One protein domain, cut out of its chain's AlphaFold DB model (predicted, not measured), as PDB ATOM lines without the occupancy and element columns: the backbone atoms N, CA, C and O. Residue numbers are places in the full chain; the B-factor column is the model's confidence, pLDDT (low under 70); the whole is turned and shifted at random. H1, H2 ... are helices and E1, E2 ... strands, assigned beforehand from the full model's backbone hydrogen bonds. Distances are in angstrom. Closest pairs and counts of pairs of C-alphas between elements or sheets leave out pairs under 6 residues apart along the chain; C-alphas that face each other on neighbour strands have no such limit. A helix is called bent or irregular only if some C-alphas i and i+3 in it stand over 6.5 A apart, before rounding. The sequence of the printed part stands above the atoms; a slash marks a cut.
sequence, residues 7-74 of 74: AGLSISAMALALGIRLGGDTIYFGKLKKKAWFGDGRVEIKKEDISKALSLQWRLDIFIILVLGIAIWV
ATOM      1  N   ALA A   7     173.420 224.344 192.596       87.19
ATOM      2  CA  ALA A   7     173.238 224.836 191.229       87.19
ATOM      3  C   ALA A   7     173.460 226.351 191.079       87.19
ATOM      4  O   ALA A   7     173.805 226.815 189.999       87.19
ATOM      5  N   GLY A   8     173.275 227.143 192.141       91.69
ATOM      6  CA  GLY A   8     173.334 228.608 192.030       91.69
ATOM      7  C   GLY A   8     174.693 229.135 191.555       91.69
ATOM      8  O   GLY A   8     174.745 230.039 190.723       91.69
ATOM      9  N   LEU A   9     175.790 228.551 192.048       92.44
ATOM     10  CA  LEU A   9     177.150 228.987 191.715       92.44
ATOM     11  C   LEU A   9     177.511 228.690 190.258       92.44
ATOM     12  O   LEU A   9     177.967 229.585 189.550       92.44
ATOM     13  N   SER A  10     177.258 227.469 189.784       93.25
ATOM     14  CA  SER A  10     177.561 227.080 188.403       93.25
ATOM     15  C   SER A  10     176.720 227.857 187.387       93.25
ATOM     16  O   SER A  10     177.252 228.305 186.371       93.25
ATOM     17  N   ILE A  11     175.439 228.104 187.688       95.44
ATOM     18  CA  ILE A  11     174.578 228.951 186.850       95.44
ATOM     19  C   ILE A  11     175.118 230.388 186.801       95.44
ATOM     20  O   ILE A  11     175.198 230.970 185.722       95.44
ATOM     21  N   SER A  12     175.529 230.949 187.944       95.31
ATOM     22  CA  SER A  12     176.088 232.310 188.010       95.31
ATOM     23  C   SER A  12     177.385 232.441 187.211       95.31
ATOM     24  O   SER A  12     177.551 233.407 186.471       95.31
ATOM     25  N   ALA A  13     178.276 231.452 187.316       95.44
ATOM     26  CA  ALA A  13     179.531 231.428 186.572       95.44
ATOM     27  C   ALA A  13     179.291 231.384 185.054       95.44
ATOM     28  O   ALA A  13     179.897 232.156 184.311       95.44
ATOM     29  N   MET A  14     178.363 230.538 184.592       97.19
ATOM     30  CA  MET A  14     178.011 230.462 183.172       97.19
ATOM     31  C   MET A  14     177.341 231.752 182.675       97.19
ATOM     32  O   MET A  14     177.679 232.250 181.602       97.19
ATOM     33  N   ALA A  15     176.424 232.324 183.460       97.31
ATOM     34  CA  ALA A  15     175.763 233.588 183.137       97.31
ATOM     35  C   ALA A  15     176.781 234.726 182.946       97.31
ATOM     36  O   ALA A  15     176.717 235.458 181.955       97.31
ATOM     37  N   LEU A  16     177.765 234.814 183.848       96.56
ATOM     38  CA  LEU A  16     178.870 235.765 183.754       96.56
ATOM     39  C   LEU A  16     179.726 235.520 182.503       96.56
ATOM     40  O   LEU A  16     179.963 236.454 181.740       96.56
ATOM     41  N   ALA A  17     180.140 234.274 182.256       96.31
ATOM     42  CA  ALA A  17     180.994 233.918 181.120       96.31
ATOM     43  C   ALA A  17     180.350 234.234 179.756       96.31
ATOM     44  O   ALA A  17     181.043 234.598 178.805       96.31
ATOM     45  N   LEU A  18     179.026 234.112 179.655       97.38
ATOM     46  CA  LEU A  18     178.265 234.372 178.429       97.38
ATOM     47  C   LEU A  18     177.723 235.809 178.326       97.38
ATOM     48  O   LEU A  18     177.188 236.195 177.277       97.38
ATOM     49  N   GLY A  19     177.825 236.605 179.395       97.38
ATOM     50  CA  GLY A  19     177.246 237.950 179.460       97.38
ATOM     51  C   GLY A  19     175.720 237.952 179.303       97.38
ATOM     52  O   GLY A  19     175.160 238.826 178.629       97.38
ATOM     53  N   ILE A  20     175.045 236.956 179.884       98.00
ATOM     54  CA  ILE A  20     173.579 236.803 179.880       98.00
ATOM     55  C   ILE A  20     173.033 236.698 181.299       98.00
ATOM     56  O   ILE A  20     173.786 236.511 182.253       98.00
ATOM     57  N   ARG A  21     171.709 236.784 181.431       96.38
ATOM     58  CA  ARG A  21     170.991 236.381 182.641       96.38
ATOM     59  C   ARG A  21     170.434 234.979 182.465       96.38
ATOM     60  O   ARG A  21     169.798 234.687 181.457       96.38
ATOM     61  N   LEU A  22     170.654 234.128 183.458       95.50
ATOM     62  CA  LEU A  22     170.107 232.772 183.515       95.50
ATOM     63  C   LEU A  22     169.166 232.621 184.713       95.50
ATOM     64  O   LEU A  22     169.216 233.400 185.663       95.50
ATOM     65  N   GLY A  23     168.318 231.595 184.685       92.00
ATOM     66  CA  GLY A  23     167.310 231.366 185.719       92.00
ATOM     67  C   GLY A  23     166.046 232.182 185.466       92.00
ATOM     68  O   GLY A  23     165.518 232.166 184.358       92.00
ATOM     69  N   GLY A  24     165.555 232.860 186.502       91.38
ATOM     70  CA  GLY A  24     164.319 233.630 186.415       91.38
ATOM     71  C   GLY A  24     163.046 232.791 186.460       91.38
ATOM     72  O   GLY A  24     163.049 231.597 186.772       91.38
ATOM     73  N   ASP A  25     161.928 233.455 186.188       91.75
ATOM     74  CA  ASP A  25     160.595 232.872 186.279       91.75
ATOM     75  C   ASP A  25     160.464 231.616 185.417       91.75
ATOM     76  O   ASP A  25     160.744 231.620 184.221       91.75
ATOM     77  N   THR A  26     160.018 230.522 186.033       90.19
ATOM     78  CA  THR A  26     159.844 229.239 185.345       90.19
ATOM     79  C   THR A  26     158.435 228.720 185.569       90.19
ATOM     80  O   THR A  26     157.912 228.807 186.680       90.19
ATOM     81  N   ILE A  27     157.827 228.126 184.547       91.94
ATOM     82  CA  ILE A  27     156.544 227.435 184.685       91.94
ATOM     83  C   ILE A  27     156.813 225.967 185.025       91.94
ATOM     84  O   ILE A  27     157.441 225.250 184.252       91.94
ATOM     85  N   TYR A  28     156.319 225.516 186.178       90.81
ATOM     86  CA  TYR A  28     156.319 224.109 186.587       90.81
ATOM     87  C   TYR A  28     154.882 223.657 186.812       90.81
ATOM     88  O   TYR A  28     154.153 224.295 187.567       90.81
ATOM     89  N   PHE A  29     154.473 222.554 186.179       93.12
ATOM     90  CA  PHE A  29     153.116 221.997 186.315       93.12
ATOM     91  C   PHE A  29     152.008 223.052 186.111       93.12
ATOM     92  O   PHE A  29     151.058 223.136 186.886       93.12
ATOM     93  N   GLY A  30     152.177 223.922 185.109       94.62
ATOM     94  CA  GLY A  30     151.239 225.011 184.804       94.62
ATOM     95  C   GLY A  30     151.255 226.189 185.786       94.62
ATOM     96  O   GLY A  30     150.524 227.154 185.582       94.62
ATOM     97  N   LYS A  31     152.090 226.159 186.832       94.19
ATOM     98  CA  LYS A  31     152.213 227.238 187.818       94.19
ATOM     99  C   LYS A  31     153.496 228.028 187.602       94.19
ATOM    100  O   LYS A  31     154.584 227.459 187.503       94.19
ATOM    101  N   LEU A  32     153.368 229.353 187.582       93.94
ATOM    102  CA  LEU A  32     154.511 230.257 187.571       93.94
ATOM    103  C   LEU A  32     155.236 230.175 188.917       93.94
ATOM    104  O   LEU A  32     154.665 230.489 189.962       93.94
ATOM    105  N   LYS A  33     156.508 229.793 188.889       91.62
ATOM    106  CA  LYS A  33     157.401 229.852 190.040       91.62
ATOM    107  C   LYS A  33     158.398 230.984 189.827       91.62
ATOM    108  O   LYS A  33     159.235 230.917 188.928       91.62
ATOM    109  N   LYS A  34     158.320 232.004 190.683       90.88
ATOM    110  CA  LYS A  34     159.319 233.075 190.749       90.88
ATOM    111  C   LYS A  34     160.644 232.489 191.237       90.88
ATOM    112  O   LYS A  34     160.683 231.859 192.296       90.88
ATOM    113  N   LYS A  35     161.720 232.681 190.476       88.75
ATOM    114  CA  LYS A  35     163.083 232.290 190.872       88.75
ATOM    115  C   LYS A  35     164.042 233.451 190.650       88.75
ATOM    116  O   LYS A  35     163.752 234.386 189.912       88.75
ATOM    117  N   ALA A  36     165.192 233.382 191.311       90.00
ATOM    118  CA  ALA A  36     166.242 234.369 191.127       90.00
ATOM    119  C   ALA A  36     166.793 234.325 189.694       90.00
ATOM    120  O   ALA A  36     166.934 233.251 189.103       90.00
ATOM    121  N   TRP A  37     167.126 235.502 189.179       92.94
ATOM    122  CA  TRP A  37     168.004 235.652 188.027       92.94
ATOM    123  C   TRP A  37     169.461 235.588 188.485       92.94
ATOM    124  O   TRP A  37     169.786 236.013 189.595       92.94
ATOM    125  N   PHE A  38     170.323 235.063 187.625       94.44
ATOM    126  CA  PHE A  38     171.763 234.972 187.834       94.44
ATOM    127  C   PHE A  38     172.487 235.709 186.715       94.44
ATOM    128  O   PHE A  38     172.201 235.462 185.543       94.44
ATOM    129  N   GLY A  39     173.437 236.566 187.088       94.50
ATOM    130  CA  GLY A  39     174.165 237.439 186.170       94.50
ATOM    131  C   GLY A  39     173.418 238.735 185.845       94.50
ATOM    132  O   GLY A  39     172.203 238.834 186.010       94.50
ATOM    133  N   ASP A  40     174.169 239.716 185.343       94.88
ATOM    134  CA  ASP A  40     173.674 241.077 185.079       94.88
ATOM    135  C   ASP A  40     173.588 241.420 183.586       94.88
ATOM    136  O   ASP A  40     173.186 242.527 183.225       94.88
ATOM    137  N   GLY A  41     173.912 240.460 182.714       96.00
ATOM    138  CA  GLY A  41     173.945 240.632 181.265       96.00
ATOM    139  C   GLY A  41     172.573 240.801 180.609       96.00
ATOM    140  O   GLY A  41     171.584 241.182 181.238       96.00
ATOM    141  N   ARG A  42     172.491 240.504 179.313       96.69
ATOM    142  CA  ARG A  42     171.216 240.569 178.577       96.69
ATOM    143  C   ARG A  42     170.291 239.400 178.935       96.69
ATOM    144  O   ARG A  42     170.757 238.310 179.253       96.69
ATOM    145  N   VAL A  43     168.981 239.615 178.824       94.50
ATOM    146  CA  VAL A  43     167.959 238.572 179.050       94.50
ATOM    147  C   VAL A  43     167.747 237.702 177.808       94.50
ATOM    148  O   VAL A  43     167.447 236.519 177.922       94.50
ATOM    149  N   GLU A  44     167.915 238.274 176.615       95.56
ATOM    150  CA  GLU A  44     167.736 237.556 175.353       95.56
ATOM    151  C   GLU A  44     168.858 236.525 175.140       95.56
ATOM    152  O   GLU A  44     170.024 236.881 174.933       95.56
ATOM    153  N   ILE A  45     168.485 235.244 175.169       95.94
ATOM    154  CA  ILE A  45     169.373 234.118 174.870       95.94
ATOM    155  C   ILE A  45     169.294 233.824 173.374       95.94
ATOM    156  O   ILE A  45     168.208 233.604 172.836       95.94
ATOM    157  N   LYS A  46     170.449 233.800 172.706       97.25
ATOM    158  CA  LYS A  46     170.555 233.549 171.266       97.25
ATOM    159  C   LYS A  46     171.199 232.196 170.997       97.25
ATOM    160  O   LYS A  46     171.856 231.613 171.859       97.25
ATOM    161  N   LYS A  47     171.050 231.687 169.775       97.38
ATOM    162  CA  LYS A  47     171.628 230.393 169.379       97.38
ATOM    163  C   LYS A  47     173.154 230.382 169.526       97.38
ATOM    164  O   LYS A  47     173.729 229.364 169.902       97.38
ATOM    165  N   GLU A  48     173.805 231.517 169.287       97.62
ATOM    166  CA  GLU A  48     175.259 231.665 169.390       97.62
ATOM    167  C   GLU A  48     175.764 231.455 170.825       97.62
ATOM    168  O   GLU A  48     176.924 231.089 171.017       97.62
ATOM    169  N   ASP A  49     174.910 231.640 171.836       97.69
ATOM    170  CA  ASP A  49     175.271 231.408 173.237       97.69
ATOM    171  C   ASP A  49     175.476 229.940 173.552       97.69
ATOM    172  O   ASP A  49     176.319 229.617 174.382       97.69
ATOM    173  N   ILE A  50     174.775 229.048 172.850       97.06
ATOM    174  CA  ILE A  50     174.988 227.604 172.975       97.06
ATOM    175  C   ILE A  50     176.405 227.270 172.513       97.06
ATOM    176  O   ILE A  50     177.162 226.630 173.239       97.06
ATOM    177  N   SER A  51     176.798 227.766 171.337       97.12
ATOM    178  CA  SER A  51     178.148 227.555 170.810       97.12
ATOM    179  C   SER A  51     179.215 228.147 171.734       97.12
ATOM    180  O   SER A  51     180.232 227.502 171.985       97.12
ATOM    181  N   LYS A  52     178.980 229.341 172.298       97.19
ATOM    182  CA  LYS A  52     179.888 229.954 173.282       97.19
ATOM    183  C   LYS A  52     179.988 229.127 174.566       97.19
ATOM    184  O   LYS A  52     181.102 228.900 175.033       97.19
ATOM    185  N   ALA A  53     178.867 228.637 175.093       96.81
ATOM    186  CA  ALA A  53     178.823 227.809 176.297       96.81
ATOM    187  C   ALA A  53     179.604 226.505 176.105       96.81
ATOM    188  O   ALA A  53     180.451 226.167 176.928       96.81
ATOM    189  N   LEU A  54     179.391 225.820 174.978       96.81
ATOM    190  CA  LEU A  54     180.130 224.604 174.625       96.81
ATOM    191  C   LEU A  54     181.624 224.887 174.416       96.81
ATOM    192  O   LEU A  54     182.472 224.111 174.847       96.81
ATOM    193  N   SER A  55     181.968 226.035 173.821       96.12
ATOM    194  CA  SER A  55     183.368 226.441 173.645       96.12
ATOM    195  C   SER A  55     184.091 226.742 174.963       96.12
ATOM    196  O   SER A  55     185.317 226.827 174.988       96.12
ATOM    197  N   LEU A  56     183.364 226.925 176.066       96.25
ATOM    198  CA  LEU A  56     183.973 227.188 177.361       96.25
ATOM    199  C   LEU A  56     184.597 225.919 177.957       96.25
ATOM    200  O   LEU A  56     185.615 226.019 178.638       96.25
ATOM    201  N   GLN A  57     184.034 224.744 177.656       94.62
ATOM    202  CA  GLN A  57     184.490 223.463 178.200       94.62
ATOM    203  C   GLN A  57     185.963 223.205 177.877       94.62
ATOM    204  O   GLN A  57     186.768 223.078 178.790       94.62
ATOM    205  N   TRP A  58     186.345 223.226 176.595       95.62
ATOM    206  CA  TRP A  58     187.726 222.921 176.201       95.62
ATOM    207  C   TRP A  58     188.741 223.912 176.789       95.62
ATOM    208  O   TRP A  58     189.864 223.534 177.108       95.62
ATOM    209  N   ARG A  59     188.351 225.183 176.968       95.50
ATOM    210  CA  ARG A  59     189.206 226.207 177.593       95.50
ATOM    211  C   ARG A  59     189.438 225.908 179.070       95.50
ATOM    212  O   ARG A  59     190.556 226.059 179.551       95.50
ATOM    213  N   LEU A  60     188.383 225.491 179.769       95.75
ATOM    214  CA  LEU A  60     188.440 225.094 181.174       95.75
ATOM    215  C   LEU A  60     189.248 223.809 181.358       95.75
ATOM    216  O   LEU A  60     190.090 223.764 182.248       95.75
ATOM    217  N   ASP A  61     189.053 222.818 180.489       97.12
ATOM    218  CA  ASP A  61     189.792 221.556 180.528       97.12
ATOM    219  C   ASP A  61     191.299 221.802 180.365       97.12
ATOM    220  O   ASP A  61     192.092 221.352 181.191       97.12
ATOM    221  N   ILE A  62     191.703 222.592 179.359       97.88
ATOM    222  CA  ILE A  62     193.112 222.971 179.161       97.88
ATOM    223  C   ILE A  62     193.648 223.729 180.377       97.88
ATOM    224  O   ILE A  62     194.743 223.427 180.847       97.88
ATOM    225  N   PHE A  63     192.891 224.693 180.907       97.19
ATOM    226  CA  PHE A  63     193.308 225.451 182.087       97.19
ATOM    227  C   PHE A  63     193.544 224.539 183.298       97.19
ATOM    228  O   PHE A  63     194.587 224.639 183.941       97.19
ATOM    229  N   ILE A  64     192.623 223.614 183.578       97.75
ATOM    230  CA  ILE A  64     192.746 222.658 184.685       97.75
ATOM    231  C   ILE A  64     193.955 221.744 184.474       97.75
ATOM    232  O   ILE A  64     194.743 221.569 185.401       97.75
ATOM    233  N   ILE A  65     194.138 221.198 183.267       98.19
ATOM    234  CA  ILE A  65     195.282 220.332 182.946       98.19
ATOM    235  C   ILE A  65     196.603 221.074 183.165       98.19
ATOM    236  O   ILE A  65     197.515 220.516 183.772       98.19
ATOM    237  N   LEU A  66     196.710 222.328 182.718       98.31
ATOM    238  CA  LEU A  66     197.916 223.135 182.913       98.31
ATOM    239  C   LEU A  66     198.176 223.415 184.395       98.31
ATOM    240  O   LEU A  66     199.300 223.234 184.855       98.31
ATOM    241  N   VAL A  67     197.150 223.813 185.153       98.25
ATOM    242  CA  VAL A  67     197.281 224.093 186.593       98.25
ATOM    243  C   VAL A  67     197.704 222.842 187.360       98.25
ATOM    244  O   VAL A  67     198.639 222.906 188.154       98.25
ATOM    245  N   LEU A  68     197.060 221.700 187.106       98.06
ATOM    246  CA  LEU A  68     197.414 220.433 187.748       98.06
ATOM    247  C   LEU A  68     198.802 219.948 187.316       98.06
ATOM    248  O   LEU A  68     199.567 219.486 188.154       98.06
ATOM    249  N   GLY A  69     199.153 220.091 186.036       98.06
ATOM    250  CA  GLY A  69     200.474 219.732 185.521       98.06
ATOM    251  C   GLY A  69     201.594 220.548 186.165       98.06
ATOM    252  O   GLY A  69     202.603 219.979 186.572       98.06
ATOM    253  N   ILE A  70     201.395 221.861 186.327       98.06
ATOM    254  CA  ILE A  70     202.333 222.736 187.044       98.06
ATOM    255  C   ILE A  70     202.419 222.328 188.518       98.06
ATOM    256  O   ILE A  70     203.519 222.204 189.042       98.06
ATOM    257  N   ALA A  71     201.284 222.082 189.177       97.06
ATOM    258  CA  ALA A  71     201.252 221.707 190.590       97.06
ATOM    259  C   ALA A  71     201.913 220.351 190.890       97.06
ATOM    260  O   ALA A  71     202.359 220.147 192.008       97.06
ATOM    261  N   ILE A  72     201.949 219.428 189.923       97.06
ATOM    262  CA  ILE A  72     202.666 218.146 190.043       97.06
ATOM    263  C   ILE A  72     204.166 218.320 189.775       97.06
ATOM    264  O   ILE A  72     204.978 217.572 190.312       97.06
ATOM    265  N   TRP A  73     204.530 219.247 188.886       92.94
ATOM    266  CA  TRP A  73     205.924 219.488 188.516       92.94
ATOM    267  C   TRP A  73     206.716 220.220 189.609       92.94
ATOM    268  O   TRP A  73     207.922 219.998 189.721       92.94
ATOM    269  N   VAL A  74     206.046 221.086 190.380       88.56
ATOM    270  CA  VAL A  74     206.593 221.787 191.558       88.56
ATOM    271  C   VAL A  74     206.618 220.866 192.772       88.56
ATOM    272  O   VAL A  74     207.671 220.839 193.447       88.56
TER     273      VAL A  74
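This is residues 7 to 74 of the 74 residues of the protein "Cobalamin biosynthesis protein CobD" of Campylobacterales bacterium (UniProt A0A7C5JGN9). H1 and the first turns of H2 meet as an L; residues 57 to 74, of which 57 to 73 belong to H2, stick out at one end, and residues 27 to 32 of the hairpin of E1 and E2 stick out at the other. The 68 printed residues include H1, E1, E2 and H2 in that order, mostly helix; the sheet, E1 - E2, is antiparallel. The whole is only just loose, close to extended: radius of gyration of the C-alphas 16.1 A, spans 54 by 23 by 22 A.

Find E1 at residues 26 to 28 and E2 at 31 to 33. H1, residues 7 to 18, begins at C-alpha 7 (173.238, 224.836, 191.229) and is 16.7 A long. H2, residues 47 to 73, runs 40.8 A to C-alpha 73 (205.924, 219.488, 188.516); it is neither bent nor irregular, but only just: C-alphas 55 and 58 are 6.2 A apart.

In the hairpin, look for N 28 and O 31, 2.9 A apart, within hydrogen-bond range. Residues 14 to 18 of H1 touch residues 49 to 53 of H2, about perpendicular at 74 degrees; the closest C-alphas, of Leu 18 and Asp 49, are 6.7 A apart. H1 and E2 are apart, as are E1 and H2. Every O i to N i+4 pair is within hydrogen-bond range in H1, and 19 of 23 in H2.

The C-alphas farthest apart, of Gly 30 and Val 74, are 55.9 A apart. The printed part has no cut, the link from E2 to H2 is long, and no printed residue is under 70 in pLDDT.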